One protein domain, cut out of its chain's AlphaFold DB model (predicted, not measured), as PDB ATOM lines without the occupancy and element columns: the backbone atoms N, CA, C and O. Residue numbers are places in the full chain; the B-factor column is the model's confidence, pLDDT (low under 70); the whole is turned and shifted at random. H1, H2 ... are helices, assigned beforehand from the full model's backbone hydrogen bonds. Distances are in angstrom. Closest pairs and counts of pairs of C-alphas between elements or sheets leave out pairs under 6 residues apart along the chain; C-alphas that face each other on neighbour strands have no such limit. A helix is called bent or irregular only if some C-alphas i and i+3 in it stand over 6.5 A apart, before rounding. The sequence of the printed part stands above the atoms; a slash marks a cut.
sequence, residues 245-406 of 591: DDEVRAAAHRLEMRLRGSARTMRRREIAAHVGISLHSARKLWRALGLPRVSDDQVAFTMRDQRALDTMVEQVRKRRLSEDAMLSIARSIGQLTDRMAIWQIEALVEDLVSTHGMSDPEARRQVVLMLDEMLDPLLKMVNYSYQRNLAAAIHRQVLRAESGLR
ATOM      1  N   ASP A 245     218.480 181.299  83.471       76.31
ATOM      2  CA  ASP A 245     218.521 182.438  84.399       76.31
ATOM      3  C   ASP A 245     217.520 183.536  83.993       76.31
ATOM      4  O   ASP A 245     216.980 184.221  84.865       76.31
ATOM      5  N   ASP A 246     217.207 183.688  82.700       80.81
ATOM      6  CA  ASP A 246     216.143 184.595  82.247       80.81
ATOM      7  C   ASP A 246     214.733 183.970  82.416       80.81
ATOM      8  O   ASP A 246     213.791 184.701  82.736       80.81
ATOM      9  N   GLU A 247     214.574 182.639  82.353       84.56
ATOM     10  CA  GLU A 247     213.337 181.942  82.762       84.56
ATOM     11  C   GLU A 247     213.040 182.098  84.262       84.56
ATOM     12  O   GLU A 247     211.929 182.489  84.637       84.56
ATOM     13  N   VAL A 248     214.035 181.868  85.129       85.31
ATOM     14  CA  VAL A 248     213.921 182.077  86.585       85.31
ATOM     15  C   VAL A 248     213.612 183.544  86.901       85.31
ATOM     16  O   VAL A 248     212.748 183.832  87.733       85.31
ATOM     17  N   ARG A 249     214.236 184.493  86.189       85.50
ATOM     18  CA  ARG A 249     213.944 185.935  86.304       85.50
ATOM     19  C   ARG A 249     212.503 186.263  85.891       85.50
ATOM     20  O   ARG A 249     211.844 187.064  86.558       85.50
ATOM     21  N   ALA A 250     211.987 185.632  84.835       86.62
ATOM     22  CA  ALA A 250     210.599 185.786  84.403       86.62
ATOM     23  C   ALA A 250     209.603 185.176  85.408       86.62
ATOM     24  O   ALA A 250     208.577 185.796  85.695       86.62
ATOM     25  N   ALA A 251     209.909 184.007  85.982       85.81
ATOM     26  CA  ALA A 251     209.106 183.377  87.030       85.81
ATOM     27  C   ALA A 251     209.056 184.230  88.307       85.81
ATOM     28  O   ALA A 251     207.966 184.543  88.787       85.81
ATOM     29  N   ALA A 252     210.205 184.718  88.784       85.69
ATOM     30  CA  ALA A 252     210.280 185.635  89.921       85.69
ATOM     31  C   ALA A 252     209.429 186.903  89.706       85.69
ATOM     32  O   ALA A 252     208.728 187.341  90.617       85.69
ATOM     33  N   HIS A 253     209.427 187.467  88.492       86.06
ATOM     34  CA  HIS A 253     208.601 188.631  88.164       86.06
ATOM     35  C   HIS A 253     207.093 188.310  88.122       86.06
ATOM     36  O   HIS A 253     206.287 189.114  88.603       86.06
ATOM     37  N   ARG A 254     206.684 187.140  87.598       86.06
ATOM     38  CA  ARG A 254     205.281 186.676  87.680       86.06
ATOM     39  C   ARG A 254     204.844 186.526  89.138       86.06
ATOM     40  O   ARG A 254     203.815 187.084  89.523       86.06
ATOM     41  N   LEU A 255     205.667 185.867  89.952       86.06
ATOM     42  CA  LEU A 255     205.419 185.640  91.371       86.06
ATOM     43  C   LEU A 255     205.320 186.961  92.156       86.06
ATOM     44  O   LEU A 255     204.365 187.143  92.908       86.06
ATOM     45  N   GLU A 256     206.221 187.931  91.938       84.69
ATOM     46  CA  GLU A 256     206.147 189.250  92.596       84.69
ATOM     47  C   GLU A 256     204.851 189.995  92.232       84.69
ATOM     48  O   GLU A 256     204.182 190.567  93.101       84.69
ATOM     49  N   MET A 257     204.460 189.965  90.953       83.19
ATOM     50  CA  MET A 257     203.220 190.579  90.475       83.19
ATOM     51  C   MET A 257     201.973 189.899  91.059       83.19
ATOM     52  O   MET A 257     201.040 190.600  91.459       83.19
ATOM     53  N   ARG A 258     201.968 188.564  91.174       84.94
ATOM     54  CA  ARG A 258     200.872 187.780  91.767       84.94
ATOM     55  C   ARG A 258     200.747 188.001  93.275       84.94
ATOM     56  O   ARG A 258     199.650 188.290  93.749       84.94
ATOM     57  N   LEU A 259     201.859 187.963  94.016       84.56
ATOM     58  CA  LEU A 259     201.910 188.234  95.461       84.56
ATOM     59  C   LEU A 259     201.378 189.635  95.805       84.56
ATOM     60  O   LEU A 259     200.586 189.802  96.734       84.56
ATOM     61  N   ARG A 260     201.760 190.647  95.015       81.50
ATOM     62  CA  ARG A 260     201.242 192.022  95.136       81.50
ATOM     63  C   ARG A 260     199.790 192.164  94.667       81.50
ATOM     64  O   ARG A 260     199.081 193.067  95.114       81.50
ATOM     65  N   GLY A 261     199.354 191.320  93.733       75.44
ATOM     66  CA  GLY A 261     198.013 191.310  93.138       75.44
ATOM     67  C   GLY A 261     197.634 192.564  92.338       75.44
ATOM     68  O   GLY A 261     196.493 192.682  91.907       75.44
ATOM     69  N   SER A 262     198.541 193.537  92.187       76.75
ATOM     70  CA  SER A 262     198.327 194.774  91.424       76.75
ATOM     71  C   SER A 262     199.633 195.556  91.200       76.75
ATOM     72  O   SER A 262     200.675 195.300  91.821       76.75
ATOM     73  N   ALA A 263     199.592 196.523  90.281       80.31
ATOM     74  CA  ALA A 263     200.686 197.464  90.058       80.31
ATOM     75  C   ALA A 263     200.950 198.326  91.308       80.31
ATOM     76  O   ALA A 263     200.024 198.680  92.039       80.31
ATOM     77  N   ARG A 264     202.218 198.696  91.533       85.31
ATOM     78  CA  ARG A 264     202.560 199.772  92.472       85.31
ATOM     79  C   ARG A 264     202.121 201.088  91.838       85.31
ATOM     80  O   ARG A 264     202.677 201.484  90.819       85.31
ATOM     81  N   THR A 265     201.115 201.730  92.417       89.00
ATOM     82  CA  THR A 265     200.526 202.981  91.908       89.00
ATOM     83  C   THR A 265     200.554 204.110  92.931       89.00
ATOM     84  O   THR A 265     200.290 205.246  92.556       89.00
ATOM     85  N   MET A 266     200.892 203.821  94.195       87.44
ATOM     86  CA  MET A 266     200.762 204.775  95.297       87.44
ATOM     87  C   MET A 266     202.066 205.016  96.067       87.44
ATOM     88  O   MET A 266     202.872 204.107  96.308       87.44
ATOM     89  N   ARG A 267     202.228 206.263  96.508       91.81
ATOM     90  CA  ARG A 267     203.215 206.746  97.483       91.81
ATOM     91  C   ARG A 267     202.702 206.579  98.916       91.81
ATOM     92  O   ARG A 267     201.500 206.454  99.163       91.81
ATOM     93  N   ARG A 268     203.596 206.691  99.905       89.31
ATOM     94  CA  ARG A 268     203.205 206.630 101.331       89.31
ATOM     95  C   ARG A 268     202.253 207.749 101.745       89.31
ATOM     96  O   ARG A 268     201.301 207.500 102.480       89.31
ATOM     97  N   ARG A 269     202.517 208.977 101.285       90.69
ATOM     98  CA  ARG A 269     201.696 210.160 101.605       90.69
ATOM     99  C   ARG A 269     200.275 210.016 101.067       90.69
ATOM    100  O   ARG A 269     199.327 210.343 101.770       90.69
ATOM    101  N   GLU A 270     200.142 209.457  99.868       92.19
ATOM    102  CA  GLU A 270     198.854 209.194  99.229       92.19
ATOM    103  C   GLU A 270     198.042 208.169 100.027       92.19
ATOM    104  O   GLU A 270     196.897 208.458 100.357       92.19
ATOM    105  N   ILE A 271     198.613 207.021 100.415       92.88
ATOM    106  CA  ILE A 271     197.872 206.030 101.219       92.88
ATOM    107  C   ILE A 271     197.507 206.576 102.605       92.88
ATOM    108  O   ILE A 271     196.372 206.391 103.039       92.88
ATOM    109  N   ALA A 272     198.419 207.275 103.289       92.94
ATOM    110  CA  ALA A 272     198.121 207.877 104.590       92.94
ATOM    111  C   ALA A 272     196.950 208.879 104.502       92.94
ATOM    112  O   ALA A 272     196.038 208.833 105.327       92.94
ATOM    113  N   ALA A 273     196.924 209.710 103.452       93.12
ATOM    114  CA  ALA A 273     195.832 210.642 103.183       93.12
ATOM    115  C   ALA A 273     194.510 209.934 102.825       93.12
ATOM    116  O   ALA A 273     193.478 210.285 103.388       93.12
ATOM    117  N   HIS A 274     194.529 208.912 101.958       92.75
ATOM    118  CA  HIS A 274     193.324 208.155 101.583       92.75
ATOM    119  C   HIS A 274     192.710 207.389 102.762       92.75
ATOM    120  O   HIS A 274     191.492 207.294 102.858       92.75
ATOM    121  N   VAL A 275     193.541 206.841 103.655       93.94
ATOM    122  CA  VAL A 275     193.072 206.184 104.887       93.94
ATOM    123  C   VAL A 275     192.670 207.217 105.947       93.94
ATOM    124  O   VAL A 275     191.881 206.898 106.832       93.94
ATOM    125  N   GLY A 276     193.150 208.461 105.865       93.31
ATOM    126  CA  GLY A 276     192.824 209.551 106.789       93.31
ATOM    127  C   GLY A 276     193.577 209.470 108.120       93.31
ATOM    128  O   GLY A 276     192.962 209.588 109.182       93.31
ATOM    129  N   ILE A 277     194.888 209.212 108.071       94.31
ATOM    130  CA  ILE A 277     195.791 209.213 109.234       94.31
ATOM    131  C   ILE A 277     197.096 209.958 108.932       94.31
ATOM    132  O   ILE A 277     197.464 210.156 107.773       94.31
ATOM    133  N   SER A 278     197.842 210.330 109.975       94.44
ATOM    134  CA  SER A 278     199.168 210.921 109.794       94.44
ATOM    135  C   SER A 278     200.137 209.930 109.131       94.44
ATOM    136  O   SER A 278     200.105 208.714 109.359       94.44
ATOM    137  N   LEU A 279     201.063 210.464 108.333       92.00
ATOM    138  CA  LEU A 279     202.156 209.687 107.738       92.00
ATOM    139  C   LEU A 279     203.022 209.004 108.813       92.00
ATOM    140  O   LEU A 279     203.575 207.932 108.570       92.00
ATOM    141  N   HIS A 280     203.128 209.601 110.005       91.50
ATOM    142  CA  HIS A 280     203.827 209.015 111.145       91.50
ATOM    143  C   HIS A 280     203.138 207.721 111.615       91.50
ATOM    144  O   HIS A 280     203.792 206.678 111.672       91.50
ATOM    145  N   SER A 281     201.820 207.740 111.833       90.62
ATOM    146  CA  SER A 281     201.044 206.551 112.220       90.62
ATOM    147  C   SER A 281     201.029 205.472 111.131       90.62
ATOM    148  O   SER A 281     201.181 204.288 111.433       90.62
ATOM    149  N   ALA A 282     200.962 205.860 109.851       92.25
ATOM    150  CA  ALA A 282     201.090 204.916 108.739       92.25
ATOM    151  C   ALA A 282     202.468 204.220 108.742       92.25
ATOM    152  O   ALA A 282     202.557 202.993 108.662       92.25
ATOM    153  N   ARG A 283     203.554 204.986 108.941       91.31
ATOM    154  CA  ARG A 283     204.914 204.445 109.113       91.31
ATOM    155  C   ARG A 283     205.037 203.541 110.348       91.31
ATOM    156  O   ARG A 283     205.741 202.541 110.242       91.31
ATOM    157  N   LYS A 284     204.381 203.838 111.483       92.25
ATOM    158  CA  LYS A 284     204.352 202.943 112.665       92.25
ATOM    159  C   LYS A 284     203.783 201.565 112.289       92.25
ATOM    160  O   LYS A 284     204.430 200.553 112.548       92.25
ATOM    161  N   LEU A 285     202.620 201.533 111.630       92.19
ATOM    162  CA  LEU A 285     201.928 200.297 111.237       92.19
ATOM    163  C   LEU A 285     202.712 199.488 110.188       92.19
ATOM    164  O   LEU A 285     202.913 198.290 110.372       92.19
ATOM    165  N   TRP A 286     203.237 200.127 109.136       90.94
ATOM    166  CA  TRP A 286     204.065 199.433 108.137       90.94
ATOM    167  C   TRP A 286     205.376 198.883 108.719       90.94
ATOM    168  O   TRP A 286     205.781 197.782 108.354       90.94
ATOM    169  N   ARG A 287     206.021 199.610 109.647       90.50
ATOM    170  CA  ARG A 287     207.214 199.125 110.367       90.50
ATOM    171  C   ARG A 287     206.888 197.946 111.284       90.50
ATOM    172  O   ARG A 287     207.714 197.050 111.407       90.50
ATOM    173  N   ALA A 288     205.708 197.927 111.911       91.38
ATOM    174  CA  ALA A 288     205.258 196.787 112.707       91.38
ATOM    175  C   ALA A 288     205.058 195.534 111.833       91.38
ATOM    176  O   ALA A 288     205.531 194.467 112.200       91.38
ATOM    177  N   LEU A 289     204.463 195.679 110.644       90.75
ATOM    178  CA  LEU A 289     204.320 194.598 109.655       90.75
ATOM    179  C   LEU A 289     205.637 194.147 108.984       90.75
ATOM    180  O   LEU A 289     205.594 193.275 108.124       90.75
ATOM    181  N   GLY A 290     206.790 194.738 109.319       86.38
ATOM    182  CA  GLY A 290     208.084 194.390 108.715       86.38
ATOM    183  C   GLY A 290     208.315 194.925 107.293       86.38
ATOM    184  O   GLY A 290     209.313 194.578 106.668       86.38
ATOM    185  N   LEU A 291     207.437 195.786 106.760       84.25
ATOM    186  CA  LEU A 291     207.528 196.227 105.363       84.25
ATOM    187  C   LEU A 291     208.779 197.095 105.098       84.25
ATOM    188  O   LEU A 291     209.134 197.947 105.925       84.25
ATOM    189  N   PRO A 292     209.430 196.944 103.926       74.25
ATOM    190  CA  PRO A 292     210.731 197.546 103.645       74.25
ATOM    191  C   PRO A 292     210.736 199.085 103.660       74.25
ATOM    192  O   PRO A 292     209.746 199.775 103.380       74.25
ATOM    193  N   ARG A 293     211.911 199.652 103.964       75.88
ATOM    194  CA  ARG A 293     212.144 201.103 104.071       75.88
ATOM    195  C   ARG A 293     212.304 201.784 102.701       75.88
ATOM    196  O   ARG A 293     213.351 202.336 102.396       75.88
ATOM    197  N   VAL A 294     211.236 201.800 101.906       80.56
ATOM    198  CA  VAL A 294     211.106 202.702 100.741       80.56
ATOM    199  C   VAL A 294     211.061 204.175 101.175       80.56
ATOM    200  O   VAL A 294     210.761 204.461 102.340       80.56
ATOM    201  N   SER A 295     211.338 205.119 100.272       81.38
ATOM    202  CA  SER A 295     211.165 206.555 100.563       81.38
ATOM    203  C   SER A 295     209.681 206.960 100.521       81.38
ATOM    204  O   SER A 295     208.833 206.210 100.036       81.38
ATOM    205  N   ASP A 296     209.327 208.130 101.062       80.62
ATOM    206  CA  ASP A 296     207.929 208.603 101.043       80.62
ATOM    207  C   ASP A 296     207.393 208.855  99.628       80.62
ATOM    208  O   ASP A 296     206.199 208.675  99.384       80.62
ATOM    209  N   ASP A 297     208.275 209.322  98.742       83.00
ATOM    210  CA  ASP A 297     207.974 209.800  97.391       83.00
ATOM    211  C   ASP A 297     208.111 208.714  96.315       83.00
ATOM    212  O   ASP A 297     207.733 208.925  95.163       83.00
ATOM    213  N   GLN A 298     208.608 207.538  96.697       86.88
ATOM    214  CA  GLN A 298     208.653 206.362  95.843       86.88
ATOM    215  C   GLN A 298     207.247 205.775  95.665       86.88
ATOM    216  O   GLN A 298     206.533 205.509  96.635       86.88
ATOM    217  N   VAL A 299     206.869 205.518  94.412       87.12
ATOM    218  CA  VAL A 299     205.673 204.739  94.070       87.12
ATOM    219  C   VAL A 299     205.962 203.272  94.397       87.12
ATOM    220  O   VAL A 299     206.617 202.560  93.637       87.12
ATOM    221  N   ALA A 300     205.548 202.854  95.590       85.38
ATOM    222  CA  ALA A 300     205.992 201.612  96.222       85.38
ATOM    223  C   ALA A 300     204.843 200.684  96.647       85.38
ATOM    224  O   ALA A 300     205.079 199.493  96.856       85.38
ATOM    225  N   PHE A 301     203.624 201.217  96.752       87.12
ATOM    226  CA  PHE A 301     202.468 200.552  97.351       87.12
ATOM    227  C   PHE A 301     201.309 200.382  96.361       87.12
ATOM    228  O   PHE A 301     201.252 201.018  95.304       87.12
ATOM    229  N   THR A 302     200.379 199.511  96.732       90.00
ATOM    230  CA  THR A 302     199.244 199.050  95.934       90.00
ATOM    231  C   THR A 302     197.895 199.343  96.605       90.00
ATOM    232  O   THR A 302     197.804 199.596  97.810       90.00
ATOM    233  N   MET A 303     196.804 199.164  95.850       88.25
ATOM    234  CA  MET A 303     195.434 199.165  96.387       88.25
ATOM    235  C   MET A 303     195.160 198.022  97.387       88.25
ATOM    236  O   MET A 303     194.122 198.023  98.058       88.25
ATOM    237  N   ARG A 304     196.031 197.005  97.489       88.25
ATOM    238  CA  ARG A 304     195.952 195.969  98.532       88.25
ATOM    239  C   ARG A 304     196.525 196.491  99.852       88.25
ATOM    240  O   ARG A 304     195.887 196.321 100.887       88.25
ATOM    241  N   ASP A 305     197.648 197.204  99.797       89.81
ATOM    242  CA  ASP A 305     198.302 197.795 100.973       89.81
ATOM    243  C   ASP A 305     197.443 198.890 101.619       89.81
ATOM    244  O   ASP A 305     197.335 198.947 102.844       89.81
ATOM    245  N   GLN A 306     196.768 199.717 100.807       91.12
ATOM    246  CA  GLN A 306     195.798 200.698 101.308       91.12
ATOM    247  C   GLN A 306     194.661 200.014 102.079       91.12
ATOM    248  O   GLN A 306     194.366 200.407 103.205       91.12
ATOM    249  N   ARG A 307     194.038 198.974 101.502       91.69
ATOM    250  CA  ARG A 307     192.921 198.249 102.140       91.69
ATOM    251  C   ARG A 307     193.349 197.523 103.419       91.69
ATOM    252  O   ARG A 307     192.578 197.484 104.376       91.69
ATOM    253  N   ALA A 308     194.573 196.997 103.468       91.31
ATOM    254  CA  ALA A 308     195.138 196.422 104.687       91.31
ATOM    255  C   ALA A 308     195.328 197.485 105.787       91.31
ATOM    256  O   ALA A 308     194.940 197.257 106.934       91.31
ATOM    257  N   LEU A 309     195.868 198.661 105.437       93.06
ATOM    258  CA  LEU A 309     196.050 199.767 106.380       93.06
ATOM    259  C   LEU A 309     194.712 200.296 106.914       93.06
ATOM    260  O   LEU A 309     194.561 200.456 108.124       93.06
ATOM    261  N   ASP A 310     193.735 200.495 106.029       94.94
ATOM    262  CA  ASP A 310     192.378 200.926 106.378       94.94
ATOM    263  C   ASP A 310     191.697 199.948 107.349       94.94
ATOM    264  O   ASP A 310     191.214 200.348 108.408       94.94
ATOM    265  N   THR A 311     191.778 198.641 107.069       94.69
ATOM    266  CA  THR A 311     191.207 197.580 107.921       94.69
ATOM    267  C   THR A 311     191.734 197.625 109.362       94.69
ATOM    268  O   THR A 311     190.965 197.414 110.306       94.69
ATOM    269  N   MET A 312     193.031 197.915 109.543       93.88
ATOM    270  CA  MET A 312     193.668 198.061 110.860       93.88
ATOM    271  C   MET A 312     193.262 199.365 111.557       93.88
ATOM    272  O   MET A 312     192.839 199.338 112.715       93.88
ATOM    273  N   VAL A 313     193.346 200.499 110.852       94.88
ATOM    274  CA  VAL A 313     192.960 201.824 111.372       94.88
ATOM    275  C   VAL A 313     191.499 201.833 111.822       94.88
ATOM    276  O   VAL A 313     191.174 202.403 112.865       94.88
ATOM    277  N   GLU A 314     190.622 201.150 111.091       95.56
ATOM    278  CA  GLU A 314     189.191 201.147 111.363       95.56
ATOM    279  C   GLU A 314     188.807 200.394 112.649       95.56
ATOM    280  O   GLU A 314     187.827 200.762 113.297       95.56
ATOM    281  N   GLN A 315     189.593 199.407 113.110       95.88
ATOM    282  CA  GLN A 315     189.344 198.809 114.435       95.88
ATOM    283  C   GLN A 315     189.687 199.779 115.575       95.88
ATOM    284  O   GLN A 315     189.009 199.773 116.607       95.88
ATOM    285  N   VAL A 316     190.700 200.634 115.379       94.50
ATOM    286  CA  VAL A 316     191.095 201.671 116.347       94.50
ATOM    287  C   VAL A 316     190.083 202.823 116.342       94.50
ATOM    288  O   VAL A 316     189.631 203.244 117.406       94.50
ATOM    289  N   ARG A 317     189.619 203.266 115.162       94.00
ATOM    290  CA  ARG A 317     188.517 204.245 115.029       94.00
ATOM    291  C   ARG A 317     187.238 203.777 115.715       94.00
ATOM    292  O   ARG A 317     186.650 204.528 116.489       94.00
ATOM    293  N   LYS A 318     186.850 202.512 115.506       95.56
ATOM    294  CA  LYS A 318     185.713 201.867 116.184       95.56
ATOM    295  C   LYS A 318     185.953 201.579 117.680       95.56
ATOM    296  O   LYS A 318     185.099 200.955 118.303       95.56
ATOM    297  N   ARG A 319     187.091 201.998 118.259       92.94
ATOM    298  CA  ARG A 319     187.504 201.780 119.663       92.94
ATOM    299  C   ARG A 319     187.469 200.314 120.123       92.94
ATOM    300  O   ARG A 319     187.354 200.041 121.312       92.94
ATOM    301  N   ARG A 320     187.586 199.363 119.190       93.19
ATOM    302  CA  ARG A 320     187.637 197.918 119.488       93.19
ATOM    303  C   ARG A 320     189.006 197.486 120.009       93.19
ATOM    304  O   ARG A 320     189.103 196.502 120.730       93.19
ATOM    305  N   LEU A 321     190.051 198.202 119.600       93.44
ATOM    306  CA  LEU A 321     191.451 197.983 119.957       93.44
ATOM    307  C   LEU A 321     192.125 199.351 120.141       93.44
ATOM    308  O   LEU A 321     191.764 200.309 119.456       93.44
ATOM    309  N   SER A 322     193.099 199.453 121.046       93.19
ATOM    310  CA  SER A 322     193.959 200.641 121.163       93.19
ATOM    311  C   SER A 322     195.019 200.681 120.053       93.19
ATOM    312  O   SER A 322     195.247 199.680 119.368       93.19
ATOM    313  N   GLU A 323     195.705 201.821 119.899       89.06
ATOM    314  CA  GLU A 323     196.889 201.921 119.032       89.06
ATOM    315  C   GLU A 323     197.932 200.855 119.411       89.06
ATOM    316  O   GLU A 323     198.354 200.088 118.549       89.06
ATOM    317  N   ASP A 324     198.289 200.737 120.693       89.06
ATOM    318  CA  ASP A 324     199.293 199.773 121.158       89.06
ATOM    319  C   ASP A 324     198.880 198.317 120.937       89.06
ATOM    320  O   ASP A 324     199.712 197.487 120.564       89.06
ATOM    321  N   ALA A 325     197.594 197.995 121.115       88.44
ATOM    322  CA  ALA A 325     197.070 196.669 120.806       88.44
ATOM    323  C   ALA A 325     197.187 196.376 119.302       88.44
ATOM    324  O   ALA A 325     197.680 195.314 118.924       88.44
ATOM    325  N   MET A 326     196.818 197.333 118.442       94.00
ATOM    326  CA  MET A 326     196.935 197.193 116.989       94.00
ATOM    327  C   MET A 326     198.396 197.074 116.534       94.00
ATOM    328  O   MET A 326     198.726 196.177 115.762       94.00
ATOM    329  N   LEU A 327     199.302 197.904 117.060       92.38
ATOM    330  CA  LEU A 327     200.740 197.816 116.789       92.38
ATOM    331  C   LEU A 327     201.350 196.513 117.323       92.38
ATOM    332  O   LEU A 327     202.276 195.980 116.715       92.38
ATOM    333  N   SER A 328     200.852 195.975 118.441       88.38
ATOM    334  CA  SER A 328     201.277 194.671 118.960       88.38
ATOM    335  C   SER A 328     200.803 193.520 118.071       88.38
ATOM    336  O   SER A 328     201.587 192.612 117.807       88.38
ATOM    337  N   ILE A 329     199.561 193.571 117.576       91.81
ATOM    338  CA  ILE A 329     199.003 192.583 116.641       91.81
ATOM    339  C   ILE A 329     199.763 192.634 115.311       91.81
ATOM    340  O   ILE A 329     200.318 191.618 114.899       91.81
ATOM    341  N   ALA A 330     199.886 193.811 114.693       91.75
ATOM    342  CA  ALA A 330     200.630 194.003 113.447       91.75
ATOM    343  C   ALA A 330     202.082 193.504 113.554       91.75
ATOM    344  O   ALA A 330     202.561 192.821 112.651       91.75
ATOM    345  N   ARG A 331     202.753 193.763 114.689       91.81
ATOM    346  CA  ARG A 331     204.105 193.253 114.961       91.81
ATOM    347  C   ARG A 331     204.152 191.730 115.072       91.81
ATOM    348  O   ARG A 331     205.012 191.122 114.448       91.81
ATOM    349  N   SER A 332     203.220 191.115 115.806       90.00
ATOM    350  CA  SER A 332     203.153 189.647 115.897       90.00
ATOM    351  C   SER A 332     202.889 188.983 114.545       90.00
ATOM    352  O   SER A 332     203.506 187.968 114.250       90.00
ATOM    353  N   ILE A 333     202.036 189.574 113.700       90.75
ATOM    354  CA  ILE A 333     201.772 189.061 112.351       90.75
ATOM    355  C   ILE A 333     203.045 189.160 111.511       90.75
ATOM    356  O   ILE A 333     203.512 188.130 111.041       90.75
ATOM    357  N   GLY A 334     203.640 190.354 111.393       89.50
ATOM    358  CA  GLY A 334     204.844 190.574 110.582       89.50
ATOM    359  C   GLY A 334     205.994 189.635 110.953       89.50
ATOM    360  O   GLY A 334     206.516 188.938 110.088       89.50
ATOM    361  N   GLN A 335     206.326 189.549 112.247       88.00
ATOM    362  CA  GLN A 335     207.409 188.693 112.754       88.00
ATOM    363  C   GLN A 335     207.169 187.192 112.530       88.00
ATOM    364  O   GLN A 335     208.127 186.450 112.319       88.00
ATOM    365  N   LEU A 336     205.913 186.731 112.577       87.50
ATOM    366  CA  LEU A 336     205.577 185.333 112.301       87.50
ATOM    367  C   LEU A 336     205.570 185.038 110.796       87.50
ATOM    368  O   LEU A 336     206.098 184.009 110.387       87.50
ATOM    369  N   THR A 337     205.021 185.930 109.965       90.94
ATOM    370  CA  THR A 337     204.964 185.723 108.506       90.94
ATOM    371  C   THR A 337     206.332 185.795 107.837       90.94
ATOM    372  O   THR A 337     206.568 185.050 106.892       90.94
ATOM    373  N   ASP A 338     207.230 186.645 108.340       88.31
ATOM    374  CA  ASP A 338     208.616 186.777 107.874       88.31
ATOM    375  C   ASP A 338     209.389 185.458 108.057       88.31
ATOM    376  O   ASP A 338     209.810 184.829 107.084       88.31
ATOM    377  N   ARG A 339     209.437 184.948 109.297       87.00
ATOM    378  CA  ARG A 339     210.058 183.652 109.619       87.00
ATOM    379  C   ARG A 339     209.400 182.483 108.889       87.00
ATOM    380  O   ARG A 339     210.101 181.607 108.396       87.00
ATOM    381  N   MET A 340     208.067 182.471 108.796       90.19
ATOM    382  CA  MET A 340     207.323 181.418 108.101       90.19
ATOM    383  C   MET A 340     207.661 181.361 106.607       90.19
ATOM    384  O   MET A 340     207.816 180.263 106.080       90.19
ATOM    385  N   ALA A 341     207.804 182.507 105.931       89.50
ATOM    386  CA  ALA A 341     208.169 182.543 104.516       89.50
ATOM    387  C   ALA A 341     209.588 182.002 104.278       89.50
ATOM    388  O   ALA A 341     209.790 181.209 103.362       89.50
ATOM    389  N   ILE A 342     210.549 182.371 105.136       89.06
ATOM    390  CA  ILE A 342     211.926 181.850 105.081       89.06
ATOM    391  C   ILE A 342     211.929 180.331 105.303       89.06
ATOM    392  O   ILE A 342     212.463 179.593 104.481       89.06
ATOM    393  N   TRP A 343     211.271 179.846 106.361       87.62
ATOM    394  CA  TRP A 343     211.178 178.412 106.656       87.62
ATOM    395  C   TRP A 343     210.489 177.606 105.546       87.62
ATOM    396  O   TRP A 343     210.926 176.501 105.244       87.62
ATOM    397  N   GLN A 344     209.450 178.151 104.908       91.12
ATOM    398  CA  GLN A 344     208.792 177.500 103.770       91.12
ATOM    399  C   GLN A 344     209.694 177.426 102.532       91.12
ATOM    400  O   GLN A 344     209.619 176.444 101.803       91.12
ATOM    401  N   ILE A 345     210.553 178.422 102.296       91.50
ATOM    402  CA  ILE A 345     211.525 178.391 101.194       91.50
ATOM    403  C   ILE A 345     212.630 177.371 101.482       91.50
ATOM    404  O   ILE A 345     212.868 176.501 100.649       91.50
ATOM    405  N   GLU A 346     213.267 177.425 102.655       90.75
ATOM    406  CA  GLU A 346     214.370 176.509 102.979       90.75
ATOM    407  C   GLU A 346     213.910 175.046 103.065       90.75
ATOM    408  O   GLU A 346     214.624 174.177 102.584       90.75
ATOM    409  N   ALA A 347     212.695 174.759 103.554       89.56
ATOM    410  CA  ALA A 347     212.152 173.395 103.550       89.56
ATOM    411  C   ALA A 347     211.939 172.830 102.128       89.56
ATOM    412  O   ALA A 347     212.157 171.643 101.897       89.56
ATOM    413  N   LEU A 348     211.555 173.672 101.157       92.00
ATOM    414  CA  LEU A 348     211.452 173.264  99.749       92.00
ATOM    415  C   LEU A 348     212.835 173.074  99.104       92.00
ATOM    416  O   LEU A 348     212.997 172.208  98.249       92.00
ATOM    417  N   VAL A 349     213.843 173.850  99.518       93.06
ATOM    418  CA  VAL A 349     215.238 173.628  99.100       93.06
ATOM    419  C   VAL A 349     215.780 172.327  99.701       93.06
ATOM    420  O   VAL A 349     216.391 171.542  98.979       93.06
ATOM    421  N   GLU A 350     215.527 172.059 100.986       89.69
ATOM    422  CA  GLU A 350     215.963 170.840 101.677       89.69
ATOM    423  C   GLU A 350     215.367 169.579 101.036       89.69
ATOM    424  O   GLU A 350     216.110 168.631 100.779       89.69
ATOM    425  N   ASP A 351     214.076 169.571 100.689       91.81
ATOM    426  CA  ASP A 351     213.436 168.460  99.969       91.81
ATOM    427  C   ASP A 351     214.045 168.241  98.569       91.81
ATOM    428  O   ASP A 351     214.433 167.127  98.214       91.81
ATOM    429  N   LEU A 352     214.252 169.304  97.785       93.69
ATOM    430  CA  LEU A 352     214.874 169.181  96.460       93.69
ATOM    431  C   LEU A 352     216.341 168.706  96.521       93.69
ATOM    432  O   LEU A 352     216.793 167.976  95.634       93.69
ATOM    433  N   VAL A 353     217.087 169.061  97.571       91.12
ATOM    434  CA  VAL A 353     218.471 168.600  97.789       91.12
ATOM    435  C   VAL A 353     218.530 167.171  98.352       91.12
ATOM    436  O   VAL A 353     219.456 166.422  98.028       91.12
ATOM    437  N   SER A 354     217.580 166.772  99.202       86.44
ATOM    438  CA  SER A 354     217.606 165.483  99.917       86.44
ATOM    439  C   SER A 354     216.816 164.370  99.222       86.44
ATOM    440  O   SER A 354     217.352 163.275  99.058       86.44
ATOM    441  N   THR A 355     215.595 164.653  98.767       89.25
ATOM    442  CA  THR A 355     214.707 163.721  98.053       89.25
ATOM    443  C   THR A 355     215.039 163.668  96.563       89.25
ATOM    444  O   THR A 355     215.118 162.584  95.985       89.25
ATOM    445  N   HIS A 356     215.270 164.826  95.932       90.06
ATOM    446  CA  HIS A 356     215.516 164.920  94.484       90.06
ATOM    447  C   HIS A 356     217.001 165.015  94.089       90.06
ATOM    448  O   HIS A 356     217.318 164.980  92.900       90.06
ATOM    449  N   GLY A 357     217.918 165.088  95.060       91.44
ATOM    450  CA  GLY A 357     219.367 165.020  94.833       91.44
ATOM    451  C   GLY A 357     219.984 166.219  94.098       91.44
ATOM    452  O   GLY A 357     221.108 166.105  93.610       91.44
ATOM    453  N   MET A 358     219.274 167.348  94.005       93.19
ATOM    454  CA  MET A 358     219.762 168.569  93.352       93.19
ATOM    455  C   MET A 358     220.902 169.221  94.150       93.19
ATOM    456  O   MET A 358     220.994 169.056  95.369       93.19
ATOM    457  N   SER A 359     221.750 170.027  93.500       93.44
ATOM    458  CA  SER A 359     222.611 170.956  94.241       93.44
ATOM    459  C   SER A 359     221.803 172.152  94.765       93.44
ATOM    460  O   SER A 359     220.789 172.534  94.183       93.44
ATOM    461  N   ASP A 360     222.251 172.781  95.856       89.94
ATOM    462  CA  ASP A 360     221.572 173.947  96.449       89.94
ATOM    463  C   ASP A 360     221.299 175.093  95.431       89.94
ATOM    464  O   ASP A 360     220.158 175.562  95.370       89.94
ATOM    465  N   PRO A 361     222.234 175.479  94.530       92.00
ATOM    466  CA  PRO A 361     221.975 176.495  93.498       92.00
ATOM    467  C   PRO A 361     220.999 176.075  92.385       92.00
ATOM    468  O   PRO A 361     220.521 176.935  91.637       92.00
ATOM    469  N   GLU A 362     220.726 174.779  92.228       91.94
ATOM    470  CA  GLU A 362     219.703 174.254  91.312       91.94
ATOM    471  C   GLU A 362     218.350 174.198  92.024       91.94
ATOM    472  O   GLU A 362     217.373 174.752  91.520       91.94
ATOM    473  N   ALA A 363     218.315 173.653  93.244       93.44
ATOM    474  CA  ALA A 363     217.138 173.630  94.105       93.44
ATOM    475  C   ALA A 363     216.567 175.042  94.324       93.44
ATOM    476  O   ALA A 363     215.381 175.270  94.099       93.44
ATOM    477  N   ARG A 364     217.404 176.036  94.656       92.75
ATOM    478  CA  ARG A 364     216.965 177.434  94.846       92.75
ATOM    479  C   ARG A 364     216.377 178.068  93.583       92.75
ATOM    480  O   ARG A 364     215.432 178.848  93.694       92.75
ATOM    481  N   ARG A 365     216.873 177.723  92.385       92.12
ATOM    482  CA  ARG A 365     216.238 178.126  91.113       92.12
ATOM    483  C   ARG A 365     214.892 177.426  90.926       92.12
ATOM    484  O   ARG A 365     213.904 178.084  90.612       92.12
ATOM    485  N   GLN A 366     214.848 176.118  91.157       92.50
ATOM    486  CA  GLN A 366     213.659 175.292  90.979       92.50
ATOM    487  C   GLN A 366     212.509 175.705  91.918       92.50
ATOM    488  O   GLN A 366     211.363 175.779  91.475       92.50
ATOM    489  N   VAL A 367     212.798 176.093  93.168       92.94
ATOM    490  CA  VAL A 367     211.797 176.657  94.096       92.94
ATOM    491  C   VAL A 367     211.133 177.914  93.519       92.94
ATOM    492  O   VAL A 367     209.916 178.053  93.614       92.94
ATOM    493  N   VAL A 368     211.878 178.808  92.854       90.88
ATOM    494  CA  VAL A 368     211.299 180.012  92.216       90.88
ATOM    495  C   VAL A 368     210.334 179.654  91.080       90.88
ATOM    496  O   VAL A 368     209.342 180.356  90.887       90.88
ATOM    497  N   LEU A 369     210.589 178.560  90.354       90.12
ATOM    498  CA  LEU A 369     209.689 178.060  89.310       90.12
ATOM    499  C   LEU A 369     208.420 177.430  89.916       90.12
ATOM    500  O   LEU A 369     207.316 177.726  89.466       90.12
ATOM    501  N   MET A 370     208.567 176.620  90.972       90.19
ATOM    502  CA  MET A 370     207.462 175.907  91.632       90.19
ATOM    503  C   MET A 370     206.550 176.815  92.474       90.19
ATOM    504  O   MET A 370     205.351 176.552  92.592       90.19
ATOM    505  N   LEU A 371     207.077 177.897  93.061       88.81
ATOM    506  CA  LEU A 371     206.329 178.754  93.990       88.81
ATOM    507  C   LEU A 371     205.093 179.430  93.375       88.81
ATOM    508  O   LEU A 371     204.151 179.711  94.115       88.81
ATOM    509  N   ASP A 372     205.053 179.673  92.061       85.06
ATOM    510  CA  ASP A 372     203.863 180.224  91.391       85.06
ATOM    511  C   ASP A 372     202.691 179.219  91.466       85.06
ATOM    512  O   ASP A 372     201.569 179.579  91.821       85.06
ATOM    513  N   GLU A 373     202.939 177.927  91.253       86.62
ATOM    514  CA  GLU A 373     201.911 176.883  91.383       86.62
ATOM    515  C   GLU A 373     201.564 176.589  92.855       86.62
ATOM    516  O   GLU A 373     200.390 176.440  93.208       86.62
ATOM    517  N   MET A 374     202.567 176.581  93.742       88.88
ATOM    518  CA  MET A 374     202.386 176.261  95.165       88.88
ATOM    519  C   MET A 374     201.747 177.385  96.002       88.88
ATOM    520  O   MET A 374     201.270 177.115  97.109       88.88
ATOM    521  N   LEU A 375     201.692 178.627  95.504       88.62
ATOM    522  CA  LEU A 375     201.232 179.789  96.276       88.62
ATOM    523  C   LEU A 375     199.810 179.627  96.842       88.62
ATOM    524  O   LEU A 375     199.579 179.882  98.025       88.62
ATOM    525  N   ASP A 376     198.850 179.189  96.027       91.12
ATOM    526  CA  ASP A 376     197.454 179.064  96.461       91.12
ATOM    527  C   ASP A 376     197.248 177.922  97.483       91.12
ATOM    528  O   ASP A 376     196.557 178.153  98.483       91.12
ATOM    529  N   PRO A 377     197.829 176.713  97.307       92.81
ATOM    530  CA  PRO A 377     197.908 175.697  98.360       92.81
ATOM    531  C   PRO A 377     198.502 176.213  99.679       92.81
ATOM    532  O   PRO A 377     197.884 176.034 100.732       92.81
ATOM    533  N   LEU A 378     199.649 176.903  99.633       91.31
ATOM    534  CA  LEU A 378     200.315 177.441 100.826       91.31
ATOM    535  C   LEU A 378     199.425 178.463 101.552       91.31
ATOM    536  O   LEU A 378     199.209 178.346 102.759       91.31
ATOM    537  N   LEU A 379     198.826 179.416 100.829       90.94
ATOM    538  CA  LEU A 379     197.920 180.415 101.411       90.94
ATOM    539  C   LEU A 379     196.658 179.786 102.028       90.94
ATOM    540  O   LEU A 379     196.217 180.217 103.099       90.94
ATOM    541  N   LYS A 380     196.090 178.745 101.402       94.12
ATOM    542  CA  LYS A 380     194.959 177.979 101.962       94.12
ATOM    543  C   LYS A 380     195.351 177.281 103.267       94.12
ATOM    544  O   LYS A 380     194.610 177.381 104.247       94.12
ATOM    545  N   MET A 381     196.520 176.638 103.304       92.62
ATOM    546  CA  MET A 381     197.042 175.961 104.496       92.62
ATOM    547  C   MET A 381     197.314 176.941 105.647       92.62
ATOM    548  O   MET A 381     196.915 176.674 106.781       92.62
ATOM    549  N   VAL A 382     197.911 178.105 105.362       92.56
ATOM    550  CA  VAL A 382     198.140 179.171 106.354       92.56
ATOM    551  C   VAL A 382     196.819 179.670 106.944       92.56
ATOM    552  O   VAL A 382     196.693 179.757 108.166       92.56
ATOM    553  N   ASN A 383     195.805 179.938 106.113       93.44
ATOM    554  CA  ASN A 383     194.494 180.371 106.602       93.44
ATOM    555  C   ASN A 383     193.795 179.292 107.453       93.44
ATOM    556  O   ASN A 383     193.285 179.603 108.528       93.44
ATOM    557  N   TYR A 384     193.799 178.028 107.014       93.44
ATOM    558  CA  TYR A 384     193.234 176.914 107.785       93.44
ATOM    559  C   TYR A 384     193.934 176.742 109.145       93.44
ATOM    560  O   TYR A 384     193.272 176.679 110.184       93.44
ATOM    561  N   SER A 385     195.271 176.743 109.150       91.00
ATOM    562  CA  SER A 385     196.084 176.651 110.366       91.00
ATOM    563  C   SER A 385     195.796 177.813 111.322       91.00
ATOM    564  O   SER A 385     195.530 177.590 112.503       91.00
ATOM    565  N   TYR A 386     195.742 179.051 110.817       91.31
ATOM    566  CA  TYR A 386     195.384 180.226 111.615       91.31
ATOM    567  C   TYR A 386     193.990 180.095 112.249       91.31
ATOM    568  O   TYR A 386     193.848 180.293 113.456       91.31
ATOM    569  N   GLN A 387     192.975 179.697 111.475       92.50
ATOM    570  CA  GLN A 387     191.612 179.494 111.980       92.50
ATOM    571  C   GLN A 387     191.554 178.402 113.063       92.50
ATOM    572  O   GLN A 387     190.956 178.614 114.120       92.50
ATOM    573  N   ARG A 388     192.219 177.257 112.849       88.69
ATOM    574  CA  ARG A 388     192.262 176.150 113.820       88.69
ATOM    575  C   ARG A 388     193.003 176.535 115.104       88.69
ATOM    576  O   ARG A 388     192.516 176.240 116.197       88.69
ATOM    577  N   ASN A 389     194.130 177.233 114.986       86.44
ATOM    578  CA  ASN A 389     194.927 177.693 116.124       86.44
ATOM    579  C   ASN A 389     194.221 178.796 116.924       86.44
ATOM    580  O   ASN A 389     194.263 178.774 118.157       86.44
ATOM    581  N   LEU A 390     193.512 179.710 116.253       87.38
ATOM    582  CA  LEU A 390     192.667 180.714 116.900       87.38
ATOM    583  C   LEU A 390     191.500 180.058 117.651       87.38
ATOM    584  O   LEU A 390     191.266 180.389 118.811       87.38
ATOM    585  N   ALA A 391     190.822 179.075 117.049       83.12
ATOM    586  CA  ALA A 391     189.774 178.313 117.726       83.12
ATOM    587  C   ALA A 391     190.308 177.589 118.979       83.12
ATOM    588  O   ALA A 391     189.688 177.661 120.040       83.12
ATOM    589  N   ALA A 392     191.481 176.950 118.902       76.38
ATOM    590  CA  ALA A 392     192.123 176.318 120.058       76.38
ATOM    591  C   ALA A 392     192.546 177.337 121.137       76.38
ATOM    592  O   ALA A 392     192.456 177.054 122.333       76.38
ATOM    593  N   ALA A 393     192.978 178.540 120.743       77.69
ATOM    594  CA  ALA A 393     193.278 179.622 121.677       77.69
ATOM    595  C   ALA A 393     192.018 180.134 122.392       77.69
ATOM    596  O   ALA A 393     192.065 180.337 123.603       77.69
ATOM    597  N   ILE A 394     190.894 180.282 121.682       79.62
ATOM    598  CA  ILE A 394     189.610 180.704 122.262       79.62
ATOM    599  C   ILE A 394     189.108 179.679 123.286       79.62
ATOM    600  O   ILE A 394     188.806 180.074 124.409       79.62
ATOM    601  N   HIS A 395     189.101 178.379 122.965       74.12
ATOM    602  CA  HIS A 395     188.686 177.337 123.919       74.12
ATOM    603  C   HIS A 395     189.517 177.372 125.209       74.12
ATOM    604  O   HIS A 395     188.954 177.328 126.300       74.12
ATOM    605  N   ARG A 396     190.844 177.551 125.105       69.38
ATOM    606  CA  ARG A 396     191.702 177.741 126.286       69.38
ATOM    607  C   ARG A 396     191.305 178.975 127.100       69.38
ATOM    608  O   ARG A 396     191.283 178.888 128.318       69.38
ATOM    609  N   GLN A 397     190.965 180.107 126.476       69.25
ATOM    610  CA  GLN A 397     190.535 181.301 127.223       69.25
ATOM    611  C   GLN A 397     189.162 181.136 127.896       69.25
ATOM    612  O   GLN A 397     188.986 181.655 128.995       69.25
ATOM    613  N   VAL A 398     188.225 180.390 127.297       70.00
ATOM    614  CA  VAL A 398     186.927 180.070 127.926       70.00
ATOM    615  C   VAL A 398     187.137 179.208 129.175       70.00
ATOM    616  O   VAL A 398     186.775 179.631 130.267       70.00
ATOM    617  N   LEU A 399     187.842 178.078 129.047       60.62
ATOM    618  CA  LEU A 399     188.141 177.185 130.178       60.62
ATOM    619  C   LEU A 399     188.941 177.891 131.293       60.62
ATOM    620  O   LEU A 399     188.754 177.624 132.477       60.62
ATOM    621  N   ARG A 400     189.817 178.842 130.942       57.75
ATOM    622  CA  ARG A 400     190.555 179.659 131.924       57.75
ATOM    623  C   ARG A 400     189.674 180.637 132.695       57.75
ATOM    624  O   ARG A 400     190.012 180.926 133.839       57.75
ATOM    625  N   ALA A 401     188.588 181.147 132.111       53.78
ATOM    626  CA  ALA A 401     187.649 182.001 132.838       53.78
ATOM    627  C   ALA A 401     186.927 181.215 133.948       53.78
ATOM    628  O   ALA A 401     186.689 181.747 135.027       53.78
ATOM    629  N   GLU A 402     186.647 179.933 133.702       50.06
ATOM    630  CA  GLU A 402     185.967 179.031 134.636       50.06
ATOM    631  C   GLU A 402     186.916 178.506 135.730       50.06
ATOM    632  O   GLU A 402     186.578 178.537 136.916       50.06
ATOM    633  N   SER A 403     188.131 178.084 135.356       49.75
ATOM    634  CA  SER A 403     189.125 177.534 136.296       49.75
ATOM    635  C   SER A 403     189.914 178.602 137.063       49.75
ATOM    636  O   SER A 403     190.191 178.439 138.250       49.75
ATOM    637  N   GLY A 404     190.278 179.717 136.416       47.03
ATOM    638  CA  GLY A 404     191.153 180.746 136.998       47.03
ATOM    639  C   GLY A 404     190.544 181.490 138.191       47.03
ATOM    640  O   GLY A 404     191.272 181.947 139.072       47.03
ATOM    641  N   LEU A 405     189.210 181.553 138.261       48.12
ATOM    642  CA  LEU A 405     188.465 182.100 139.400       48.12
ATOM    643  C   LEU A 405     188.514 181.216 140.659       48.12
ATOM    644  O   LEU A 405     188.130 181.686 141.725       48.12
ATOM    645  N   ARG A 406     188.965 179.956 140.554       47.84
ATOM    646  CA  ARG A 406     189.055 179.026 141.692       47.84
ATOM    647  C   ARG A 406     190.449 179.056 142.321       47.84
ATOM    648  O   ARG A 406     190.591 179.466 143.465       47.84
TER     649      ARG A 406
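Overview. This is residues 245 to 406 of the 591 residues of the protein "Guanylate cyclase domain-containing protein" of Arthrobacter sp. HMSC08H08 (UniProt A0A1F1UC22). The longest helix, H6, bends like an L: arm H6a packs on one end of long H5 and on H1, while H6b leads away, residues 383 to 406 sticking out. H2, H3 and H4 cluster at H5's other end. The printed 162 residues hold six named helices, H1 to H6, no named strand: all helix, loose (radius of gyration of the C-alphas 19.7 A), spanning 56 by 51 by 21 A.

Along the chain. Find C-alpha 360 at (221.572, 173.947, 96.449): H6, residues 360 to 406, was assigned as one helix by its hydrogen bonds but is bent, C-alphas 373 and 376 being 7.1 A apart. H6a, 360 to 373, is irregular, C-alphas 369 and 372 being 6.6 A apart; H6b, 376 to 406, is 46.0 A long from first to last C-alpha and ends at C-alpha 406 at (189.055, 179.026, 141.692). H5 is 323 to 354, 46.1 A; H1 245 to 260; H2 268 to 275; H3 279 to 288; H4 303 to 317.

Arrangement. At hub H5, residues 345 to 353 alone touch H6a (closest C-alphas Val 349 and Ala 363, 5.3 A). H6b touches no helix. Every O i to N i+4 pair is within hydrogen-bond range in H1, H2 and H3, but 8 of 11 in H4, 27 of 28 in H5, 6 of 10 in H6a and 25 of 27 in H6b.

Size, cuts and confidence. The printed part has no cut; the H3 to H4 link is long; pLDDT is under 70 at 396 to 397 and 399 to 406.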